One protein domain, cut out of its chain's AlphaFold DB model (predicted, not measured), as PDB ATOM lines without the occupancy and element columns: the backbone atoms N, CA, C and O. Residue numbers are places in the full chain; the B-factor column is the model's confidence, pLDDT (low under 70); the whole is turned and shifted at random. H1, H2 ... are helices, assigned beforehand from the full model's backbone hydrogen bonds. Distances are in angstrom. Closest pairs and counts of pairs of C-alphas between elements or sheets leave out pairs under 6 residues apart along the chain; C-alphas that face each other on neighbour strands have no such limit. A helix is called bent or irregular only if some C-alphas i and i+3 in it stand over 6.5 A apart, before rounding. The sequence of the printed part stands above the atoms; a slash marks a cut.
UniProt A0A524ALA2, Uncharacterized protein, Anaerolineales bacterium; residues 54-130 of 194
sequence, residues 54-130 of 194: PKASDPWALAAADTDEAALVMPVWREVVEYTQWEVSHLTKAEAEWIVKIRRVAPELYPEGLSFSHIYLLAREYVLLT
ATOM      1  N   PRO A  54      46.764  43.760 -19.193       68.00
ATOM      2  CA  PRO A  54      47.525  44.893 -18.703       68.00
ATOM      3  C   PRO A  54      48.519  45.359 -19.761       68.00
ATOM      4  O   PRO A  54      48.905  44.639 -20.682       68.00
ATOM      5  N   LYS A  55      48.910  46.624 -19.639       63.22
ATOM      6  CA  LYS A  55      49.703  47.368 -20.625       63.22
ATOM      7  C   LYS A  55      51.189  46.953 -20.626       63.22
ATOM      8  O   LYS A  55      52.056  47.806 -20.766       63.22
ATOM      9  N   ALA A  56      51.472  45.676 -20.380       58.38
ATOM     10  CA  ALA A  56      52.757  45.186 -19.893       58.38
ATOM     11  C   ALA A  56      53.839  45.018 -20.971       58.38
ATOM     12  O   ALA A  56      54.988  44.779 -20.618       58.38
ATOM     13  N   SER A  57      53.524  45.167 -22.262       77.44
ATOM     14  CA  SER A  57      54.542  45.079 -23.313       77.44
ATOM     15  C   SER A  57      54.553  46.294 -24.228       77.44
ATOM     16  O   SER A  57      53.506  46.872 -24.534       77.44
ATOM     17  N   ASP A  58      55.747  46.626 -24.714       88.31
ATOM     18  CA  ASP A  58      55.957  47.685 -25.696       88.31
ATOM     19  C   ASP A  58      55.099  47.478 -26.954       88.31
ATOM     20  O   ASP A  58      54.724  46.340 -27.275       88.31
ATOM     21  N   PRO A  59      54.836  48.554 -27.716       91.44
ATOM     22  CA  PRO A  59      54.307  48.439 -29.064       91.44
ATOM     23  C   PRO A  59      55.186  47.533 -29.932       91.44
ATOM     24  O   PRO A  59      56.418  47.614 -29.905       91.44
ATOM     25  N   TRP A  60      54.540  46.676 -30.713       94.50
ATOM     26  CA  TRP A  60      55.188  45.946 -31.788       94.50
ATOM     27  C   TRP A  60      55.507  46.906 -32.939       94.50
ATOM     28  O   TRP A  60      54.717  47.800 -33.251       94.50
ATOM     29  N   ALA A  61      56.665  46.728 -33.571       93.88
ATOM     30  CA  ALA A  61      57.120  47.577 -34.662       93.88
ATOM     31  C   ALA A  61      57.704  46.730 -35.791       93.88
ATOM     32  O   ALA A  61      58.649  45.976 -35.573       93.88
ATOM     33  N   LEU A  62      57.210  46.946 -37.013       94.56
ATOM     34  CA  LEU A  62      57.683  46.257 -38.217       94.56
ATOM     35  C   LEU A  62      59.202  46.392 -38.418       94.56
ATOM     36  O   LEU A  62      59.848  45.453 -38.853       94.56
ATOM     37  N   ALA A  63      59.781  47.542 -38.058       94.69
ATOM     38  CA  ALA A  63      61.218  47.796 -38.187       94.69
ATOM     39  C   ALA A  63      62.097  46.887 -37.306       94.69
ATOM     40  O   ALA A  63      63.292  46.770 -37.563       94.69
ATOM     41  N   ALA A  64      61.524  46.290 -36.259       92.56
ATOM     42  CA  ALA A  64      62.216  45.385 -35.348       92.56
ATOM     43  C   ALA A  64      61.847  43.906 -35.569       92.56
ATOM     44  O   ALA A  64      62.457  43.046 -34.940       92.56
ATOM     45  N   ALA A  65      60.861  43.620 -36.424       94.62
ATOM     46  CA  ALA A  65      60.400  42.268 -36.718       94.62
ATOM     47  C   ALA A  65      61.221  41.641 -37.853       94.62
ATOM     48  O   ALA A  65      61.634  42.330 -38.790       94.62
ATOM     49  N   ASP A  66      61.421  40.324 -37.795       95.81
ATOM     50  CA  ASP A  66      61.938  39.586 -38.946       95.81
ATOM     51  C   ASP A  66      60.860  39.408 -40.033       95.81
ATOM     52  O   ASP A  66      59.678  39.714 -39.843       95.81
ATOM     53  N   THR A  67      61.275  38.955 -41.220       95.69
ATOM     54  CA  THR A  67      60.374  38.821 -42.375       95.69
ATOM     55  C   THR A  67      59.260  37.800 -42.141       95.69
ATOM     56  O   THR A  67      58.136  38.022 -42.598       95.69
ATOM     57  N   ASP A  68      59.535  36.722 -41.409       94.75
ATOM     58  CA  ASP A  68      58.566  35.654 -41.165       94.75
ATOM     59  C   ASP A  68      57.512  36.103 -40.148       94.75
ATOM     60  O   ASP A  68      56.314  35.917 -40.361       94.75
ATOM     61  N   GLU A  69      57.934  36.749 -39.063       96.00
ATOM     62  CA  GLU A  69      57.045  37.384 -38.095       96.00
ATOM     63  C   GLU A  69      56.170  38.442 -38.773       96.00
ATOM     64  O   GLU A  69      54.941  38.403 -38.651       96.00
ATOM     65  N   ALA A  70      56.775  39.348 -39.545       95.69
ATOM     66  CA  ALA A  70      56.052  40.399 -40.250       95.69
ATOM     67  C   ALA A  70      54.980  39.832 -41.194       95.69
ATOM     68  O   ALA A  70      53.852  40.332 -41.210       95.69
ATOM     69  N   ALA A  71      55.294  38.766 -41.936       93.81
ATOM     70  CA  ALA A  71      54.354  38.114 -42.846       93.81
ATOM     71  C   ALA A  71      53.139  37.506 -42.122       93.81
ATOM     72  O   ALA A  71      52.044  37.454 -42.686       93.81
ATOM     73  N   LEU A  72      53.309  37.066 -40.873       93.56
ATOM     74  CA  LEU A  72      52.229  36.502 -40.062       93.56
ATOM     75  C   LEU A  72      51.412  37.583 -39.341       93.56
ATOM     76  O   LEU A  72      50.198  37.433 -39.215       93.56
ATOM     77  N   VAL A  73      52.053  38.664 -38.891       94.06
ATOM     78  CA  VAL A  73      51.429  39.715 -38.070       94.06
ATOM     79  C   VAL A  73      50.724  40.781 -38.914       94.06
ATOM     80  O   VAL A  73      49.620  41.201 -38.568       94.06
ATOM     81  N   MET A  74      51.304  41.206 -40.041       93.56
ATOM     82  CA  MET A  74      50.773  42.318 -40.847       93.56
ATOM     83  C   MET A  74      49.345  42.100 -41.383       93.56
ATOM     84  O   MET A  74      48.552  43.043 -41.321       93.56
ATOM     85  N   PRO A  75      48.959  40.902 -41.870       90.81
ATOM     86  CA  PRO A  75      47.578  40.653 -42.286       90.81
ATOM     87  C   PRO A  75      46.583  40.779 -41.129       90.81
ATOM     88  O   PRO A  75      45.519  41.368 -41.295       90.81
ATOM     89  N   VAL A  76      46.958  40.294 -39.938       89.19
ATOM     90  CA  VAL A  76      46.141  40.448 -38.726       89.19
ATOM     91  C   VAL A  76      46.007  41.925 -38.378       89.19
ATOM     92  O   VAL A  76      44.917  42.397 -38.067       89.19
ATOM     93  N   TRP A  77      47.107  42.672 -38.478       90.88
ATOM     94  CA  TRP A  77      47.120  44.091 -38.165       90.88
ATOM     95  C   TRP A  77      46.185  44.914 -39.051       90.88
ATOM     96  O   TRP A  77      45.397  45.698 -38.526       90.88
ATOM     97  N   ARG A  78      46.226  44.698 -40.374       89.00
ATOM     98  CA  ARG A  78      45.327  45.354 -41.340       89.00
ATOM     99  C   ARG A  78      43.860  45.207 -40.928       89.00
ATOM    100  O   ARG A  78      43.114  46.174 -40.884       89.00
ATOM    101  N   GLU A  79      43.465  43.995 -40.584       83.81
ATOM    102  CA  GLU A  79      42.071  43.666 -40.293       83.81
ATOM    103  C   GLU A  79      41.636  44.216 -38.937       83.81
ATOM    104  O   GLU A  79      40.512  44.682 -38.779       83.81
ATOM    105  N   VAL A  80      42.546  44.245 -37.960       83.31
ATOM    106  CA  VAL A  80      42.298  44.908 -36.677       83.31
ATOM    107  C   VAL A  80      42.079  46.406 -36.876       83.31
ATOM    108  O   VAL A  80      41.134  46.947 -36.302       83.31
ATOM    109  N   VAL A  81      42.899  47.096 -37.677       84.88
ATOM    110  CA  VAL A  81      42.704  48.542 -37.899       84.88
ATOM    111  C   VAL A  81      41.437  48.839 -38.693       84.88
ATOM    112  O   VAL A  81      40.763  49.820 -38.387       84.88
ATOM    113  N   GLU A  82      41.071  47.988 -39.653       81.38
ATOM    114  CA  GLU A  82      39.821  48.109 -40.412       81.38
ATOM    115  C   GLU A  82      38.601  47.877 -39.513       81.38
ATOM    116  O   GLU A  82      37.721  48.736 -39.435       81.38
ATOM    117  N   TYR A  83      38.587  46.773 -38.759       74.50
ATOM    118  CA  TYR A  83      37.496  46.423 -37.849       74.50
ATOM    119  C   TYR A  83      37.311  47.460 -36.736       74.50
ATOM    120  O   TYR A  83      36.190  47.831 -36.392       74.50
ATOM    121  N   THR A  84      38.417  47.950 -36.173       73.94
ATOM    122  CA  THR A  84      38.389  48.912 -35.060       73.94
ATOM    123  C   THR A  84      38.377  50.365 -35.517       73.94
ATOM    124  O   THR A  84      38.388  51.254 -34.672       73.94
ATOM    125  N   GLN A  85      38.376  50.625 -36.829       78.88
ATOM    126  CA  GLN A  85      38.475  51.972 -37.399       78.88
ATOM    127  C   GLN A  85      39.619  52.789 -36.772       78.88
ATOM    128  O   GLN A  85      39.443  53.947 -36.396       78.88
ATOM    129  N   TRP A  86      40.796  52.167 -36.643       79.62
ATOM    130  CA  TRP A  86      42.008  52.734 -36.032       79.62
ATOM    131  C   TRP A  86      41.945  53.049 -34.526       79.62
ATOM    132  O   TRP A  86      42.892  53.633 -33.990       79.62
ATOM    133  N   GLU A  87      40.902  52.633 -33.798       75.94
ATOM    134  CA  GLU A  87      40.886  52.746 -32.329       75.94
ATOM    135  C   GLU A  87      42.005  51.920 -31.679       75.94
ATOM    136  O   GLU A  87      42.629  52.340 -30.697       75.94
ATOM    137  N   VAL A  88      42.320  50.766 -32.268       80.94
ATOM    138  CA  VAL A  88      43.575  50.071 -32.007       80.94
ATOM    139  C   VAL A  88      44.595  50.606 -33.003       80.94
ATOM    140  O   VAL A  88      44.517  50.316 -34.190       80.94
ATOM    141  N   SER A  89      45.557  51.395 -32.518       82.31
ATOM    142  CA  SER A  89      46.587  52.040 -33.353       82.31
ATOM    143  C   SER A  89      47.943  51.328 -33.371       82.31
ATOM    144  O   SER A  89      48.807  51.673 -34.170       82.31
ATOM    145  N   HIS A  90      48.139  50.339 -32.494       87.44
ATOM    146  CA  HIS A  90      49.300  49.449 -32.497       87.44
ATOM    147  C   HIS A  90      48.973  48.110 -31.819       87.44
ATOM    148  O   HIS A  90      48.241  48.081 -30.821       87.44
ATOM    149  N   LEU A  91      49.592  47.029 -32.296       91.00
ATOM    150  CA  LEU A  91      49.739  45.790 -31.529       91.00
ATOM    151  C   LEU A  91      50.828  45.960 -30.476       91.00
ATOM    152  O   LEU A  91      51.729  46.790 -30.621       91.00
ATOM    153  N   THR A  92      50.763  45.172 -29.416       92.50
ATOM    154  CA  THR A  92      51.880  45.022 -28.486       92.50
ATOM    155  C   THR A  92      52.782  43.852 -28.899       92.50
ATOM    156  O   THR A  92      52.351  42.966 -29.637       92.50
ATOM    157  N   LYS A  93      54.035  43.819 -28.422       93.88
ATOM    158  CA  LYS A  93      54.954  42.688 -28.663       93.88
ATOM    159  C   LYS A  93      54.350  41.352 -28.221       93.88
ATOM    160  O   LYS A  93      54.376  40.397 -28.984       93.88
ATOM    161  N   ALA A  94      53.727  41.311 -27.041       93.38
ATOM    162  CA  ALA A  94      53.088  40.096 -26.539       93.38
ATOM    163  C   ALA A  94      51.910  39.642 -27.424       93.38
ATOM    164  O   ALA A  94      51.742  38.450 -27.667       93.38
ATOM    165  N   GLU A  95      51.104  40.582 -27.936       93.19
ATOM    166  CA  GLU A  95      50.035  40.266 -28.894       93.19
ATOM    167  C   GLU A  95      50.623  39.689 -30.195       93.19
ATOM    168  O   GLU A  95      50.142  38.663 -30.674       93.19
ATOM    169  N   ALA A  96      51.686  40.294 -30.736       95.12
ATOM    170  CA  ALA A  96      52.356  39.829 -31.953       95.12
ATOM    171  C   ALA A  96      52.968  38.424 -31.797       95.12
ATOM    172  O   ALA A  96      52.757  37.563 -32.651       95.12
ATOM    173  N   GLU A  97      53.639  38.149 -30.676       95.69
ATOM    174  CA  GLU A  97      54.194  36.824 -30.374       95.69
ATOM    175  C   GLU A  97      53.113  35.734 -30.362       95.69
ATOM    176  O   GLU A  97      53.304  34.646 -30.918       95.69
ATOM    177  N   TRP A  98      51.957  36.009 -29.751       95.62
ATOM    178  CA  TRP A  98      50.845  35.060 -29.735       95.62
ATOM    179  C   TRP A  98      50.187  34.900 -31.101       95.62
ATOM    180  O   TRP A  98      49.861  33.773 -31.471       95.62
ATOM    181  N   ILE A  99      50.062  35.976 -31.881       94.25
ATOM    182  CA  ILE A  99      49.608  35.900 -33.275       94.25
ATOM    183  C   ILE A  99      50.507  34.944 -34.069       94.25
ATOM    184  O   ILE A  99      49.992  34.041 -34.725       94.25
ATOM    185  N   VAL A 100      51.834  35.073 -33.963       95.94
ATOM    186  CA  VAL A 100      52.785  34.172 -34.641       95.94
ATOM    187  C   VAL A 100      52.575  32.719 -34.217       95.94
ATOM    188  O   VAL A 100      52.501  31.837 -35.075       95.94
ATOM    189  N   LYS A 101      52.452  32.449 -32.912       96.12
ATOM    190  CA  LYS A 101      52.222  31.088 -32.395       96.12
ATOM    191  C   LYS A 101      50.921  30.492 -32.932       96.12
ATOM    192  O   LYS A 101      50.945  29.390 -33.473       96.12
ATOM    193  N   ILE A 102      49.814  31.230 -32.838       94.06
ATOM    194  CA  ILE A 102      48.495  30.793 -33.317       94.06
ATOM    195  C   ILE A 102      48.547  30.507 -34.817       94.06
ATOM    196  O   ILE A 102      48.140  29.432 -35.244       94.06
ATOM    197  N   ARG A 103      49.117  31.422 -35.611       91.19
ATOM    198  CA  ARG A 103      49.251  31.273 -37.069       91.19
ATOM    199  C   ARG A 103      50.063  30.046 -37.477       91.19
ATOM    200  O   ARG A 103      49.813  29.484 -38.536       91.19
ATOM    201  N   ARG A 104      51.065  29.665 -36.681       93.06
ATOM    202  CA  ARG A 104      51.899  28.484 -36.945       93.06
ATOM    203  C   ARG A 104      51.192  27.181 -36.580       93.06
ATOM    204  O   ARG A 104      51.391  26.187 -37.265       93.06
ATOM    205  N   VAL A 105      50.391  27.186 -35.515       91.50
ATOM    206  CA  VAL A 105      49.619  26.011 -35.072       91.50
ATOM    207  C   VAL A 105      48.389  25.789 -35.951       91.50
ATOM    208  O   VAL A 105      48.072  24.654 -36.282       91.50
ATOM    209  N   ALA A 106      47.722  26.871 -36.341       88.31
ATOM    210  CA  ALA A 106      46.489  26.864 -37.111       88.31
ATOM    211  C   ALA A 106      46.635  27.753 -38.363       88.31
ATOM    212  O   ALA A 106      46.025  28.824 -38.449       88.31
ATOM    213  N   PRO A 107      47.460  27.342 -39.347       85.75
ATOM    214  CA  PRO A 107      47.657  28.100 -40.584       85.75
ATOM    215  C   PRO A 107      46.397  28.127 -41.454       85.75
ATOM    216  O   PRO A 107      46.271  28.994 -42.312       85.75
ATOM    217  N   GLU A 108      45.473  27.196 -41.210       77.06
ATOM    218  CA  GLU A 108      44.161  27.091 -41.841       77.06
ATOM    219  C   GLU A 108      43.053  27.695 -40.987       77.06
ATOM    220  O   GLU A 108      41.895  27.460 -41.278       77.06
ATOM    221  N   LEU A 109      43.341  28.525 -39.980       69.69
ATOM    222  CA  LEU A 109      42.329  29.381 -39.326       69.69
ATOM    223  C   LEU A 109      41.830  30.507 -40.276       69.69
ATOM    224  O   LEU A 109      41.426  31.582 -39.849       69.69
ATOM    225  N   TYR A 110      41.908  30.237 -41.583       66.44
ATOM    226  CA  TYR A 110      41.752  31.105 -42.740       66.44
ATOM    227  C   TYR A 110      40.914  30.541 -43.900       66.44
ATOM    228  O   TYR A 110      41.075  31.063 -45.008       66.44
ATOM    229  N   PRO A 111      40.040  29.521 -43.769       49.75
ATOM    230  CA  PRO A 111      39.207  29.149 -44.895       49.75
ATOM    231  C   PRO A 111      38.017  30.115 -44.886       49.75
ATOM    232  O   PRO A 111      37.390  30.320 -43.850       49.75
ATOM    233  N   GLU A 112      37.773  30.765 -46.021       47.53
ATOM    234  CA  GLU A 112      36.550  31.496 -46.392       47.53
ATOM    235  C   GLU A 112      35.454  31.551 -45.301       47.53
ATOM    236  O   GLU A 112      34.519  30.754 -45.302       47.53
ATOM    237  N   GLY A 113      35.579  32.462 -44.330       46.31
ATOM    238  CA  GLY A 113      34.613  32.556 -43.230       46.31
ATOM    239  C   GLY A 113      35.109  33.363 -42.039       46.31
ATOM    240  O   GLY A 113      34.496  34.365 -41.695       46.31
ATOM    241  N   LEU A 114      36.269  33.006 -41.478       55.25
ATOM    242  CA  LEU A 114      36.759  33.645 -40.253       55.25
ATOM    243  C   LEU A 114      37.603  34.893 -40.525       55.25
ATOM    244  O   LEU A 114      38.641  34.848 -41.189       55.25
ATOM    245  N   SER A 115      37.190  36.016 -39.938       65.75
ATOM    246  CA  SER A 115      37.969  37.258 -39.958       65.75
ATOM    247  C   SER A 115      39.258  37.120 -39.134       65.75
ATOM    248  O   SER A 115      39.261  36.588 -38.024       65.75
ATOM    249  N   PHE A 116      40.356  37.692 -39.637       66.88
ATOM    250  CA  PHE A 116      41.638  37.841 -38.932       66.88
ATOM    251  C   PHE A 116      41.506  38.485 -37.538       66.88
ATOM    252  O   PHE A 116      42.374  38.293 -36.679       66.88
ATOM    253  N   SER A 117      40.415  39.212 -37.288       69.00
ATOM    254  CA  SER A 117      40.044  39.698 -35.960       69.00
ATOM    255  C   SER A 117      39.975  38.572 -34.915       69.00
ATOM    256  O   SER A 117      40.454  38.773 -33.802       69.00
ATOM    257  N   HIS A 118      39.520  37.361 -35.261       77.81
ATOM    258  CA  HIS A 118      39.464  36.223 -34.333       77.81
ATOM    259  C   HIS A 118      40.837  35.808 -33.799       77.81
ATOM    260  O   HIS A 118      40.967  35.456 -32.625       77.81
ATOM    261  N   ILE A 119      41.879  35.904 -34.622       87.75
ATOM    262  CA  ILE A 119      43.248  35.576 -34.205       87.75
ATOM    263  C   ILE A 119      43.788  36.623 -33.249       87.75
ATOM    264  O   ILE A 119      44.416  36.273 -32.253       87.75
ATOM    265  N   TYR A 120      43.487  37.894 -33.499       86.81
ATOM    266  CA  TYR A 120      43.800  38.957 -32.555       86.81
ATOM    267  C   TYR A 120      43.057  38.776 -31.221       86.81
ATOM    268  O   TYR A 120      43.665  38.915 -30.160       86.81
ATOM    269  N   LEU A 121      41.772  38.400 -31.246       84.50
ATOM    270  CA  LEU A 121      41.001  38.100 -30.034       84.50
ATOM    271  C   LEU A 121      41.613  36.947 -29.239       84.50
ATOM    272  O   LEU A 121      41.813  37.069 -28.031       84.50
ATOM    273  N   LEU A 122      41.945  35.852 -29.923       88.19
ATOM    274  CA  LEU A 122      42.573  34.687 -29.314       88.19
ATOM    275  C   LEU A 122      43.961  35.032 -28.753       88.19
ATOM    276  O   LEU A 122      44.274  34.658 -27.626       88.19
ATOM    277  N   ALA A 123      44.762  35.821 -29.472       91.75
ATOM    278  CA  ALA A 123      46.055  36.296 -28.987       91.75
ATOM    279  C   ALA A 123      45.914  37.138 -27.710       91.75
ATOM    280  O   ALA A 123      46.636  36.910 -26.742       91.75
ATOM    281  N   ARG A 124      44.949  38.065 -27.656       88.50
ATOM    282  CA  ARG A 124      44.681  38.859 -26.444       88.50
ATOM    283  C   ARG A 124      44.211  38.011 -25.274       88.50
ATOM    284  O   ARG A 124      44.572  38.311 -24.140       88.50
ATOM    285  N   GLU A 125      43.416  36.981 -25.543       89.50
ATOM    286  CA  GLU A 125      42.997  36.015 -24.532       89.50
ATOM    287  C   GLU A 125      44.208  35.289 -23.937       89.50
ATOM    288  O   GLU A 125      44.341  35.251 -22.714       89.50
ATOM    289  N   TYR A 126      45.135  34.807 -24.772       92.81
ATOM    290  CA  TYR A 126      46.387  34.227 -24.289       92.81
ATOM    291  C   TYR A 126      47.199  35.221 -23.461       92.81
ATOM    292  O   TYR A 126      47.547  34.887 -22.334       92.81
ATOM    293  N   VAL A 127      47.438  36.446 -23.958       91.81
ATOM    294  CA  VAL A 127      48.174  37.485 -23.208       91.81
ATOM    295  C   VAL A 127      47.549  37.696 -21.827       91.81
ATOM    296  O   VAL A 127      48.257  37.686 -20.823       91.81
ATOM    297  N   LEU A 128      46.224  37.850 -21.767       87.69
ATOM    298  CA  LEU A 128      45.482  38.083 -20.529       87.69
ATOM    299  C   LEU A 128      45.583  36.912 -19.544       87.69
ATOM    300  O   LEU A 128      45.710  37.134 -18.340       87.69
ATOM    301  N   LEU A 129      45.472  35.676 -20.033       89.88
ATOM    302  CA  LEU A 129      45.546  34.485 -19.190       89.88
ATOM    303  C   LEU A 129      46.969  34.261 -18.683       89.88
ATOM    304  O   LEU A 129      47.141  34.042 -17.486       89.88
ATOM    305  N   THR A 130      47.977  34.388 -19.550       91.75
ATOM    306  CA  THR A 130      49.375  34.183 -19.158       91.75
ATOM    307  C   THR A 130      49.870  35.237 -18.186       91.75
ATOM    308  O   THR A 130      50.548  34.893 -17.227       91.75
TER     309      THR A 130
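AT A GLANCE: This is residues 54 to 130 of the 194 residues of an uncharacterized protein of Anaerolineales bacterium (UniProt A0A524ALA2). Three helices cross one another: H2 packs across residues 69 to 76 of the long, kinked H1, while H3 starts at residues 76 to 83 of H1 and runs away from it, crossing H2. The printed part has 77 residues with helices H1, H2, H3 in chain order and no named strand, all helix. It is compact and rounded, radius of gyration of the C-alphas 11.7 A, spanning 33 by 27 by 26 A.

HOW THE PARTS SIT: H1, residues 67 to 83, has a kink of 30 degrees near residue 74 and is only just irregular: C-alphas 72 and 75 are 6.6 A apart. H2, residues 93 to 105, touches it about perpendicular, at 74 degrees; the closest C-alphas, Leu 72 and Val 100, are 5.9 A apart. H3, residues 117 to 130, touches H1 with residues 117 to 120 alone, only just about perpendicular at 72 degrees; closest C-alphas Val 80 and Ser 117, 5.7 A. H2 and H3 touch at a steep tilt of 66 degrees, opposite ways; closest C-alphas Trp 98 and Ala 123, 5.0 A. Every O i to N i+4 pair is within hydrogen-bond range in H2 and H3, 11 of 13 in H1.

IN THESE COORDINATES: H1 spans 24.5 A from C-alpha 67 at (60.374, 38.821, -42.375), H2 18.6 A, and H3 20.0 A, ending at C-alpha 130, (49.375, 34.183, -19.158).

THE WHOLE: The printed part has no cut; the H2 to H3 link is long. Residues 54 to 56 and 109 to 117 have pLDDT under 70.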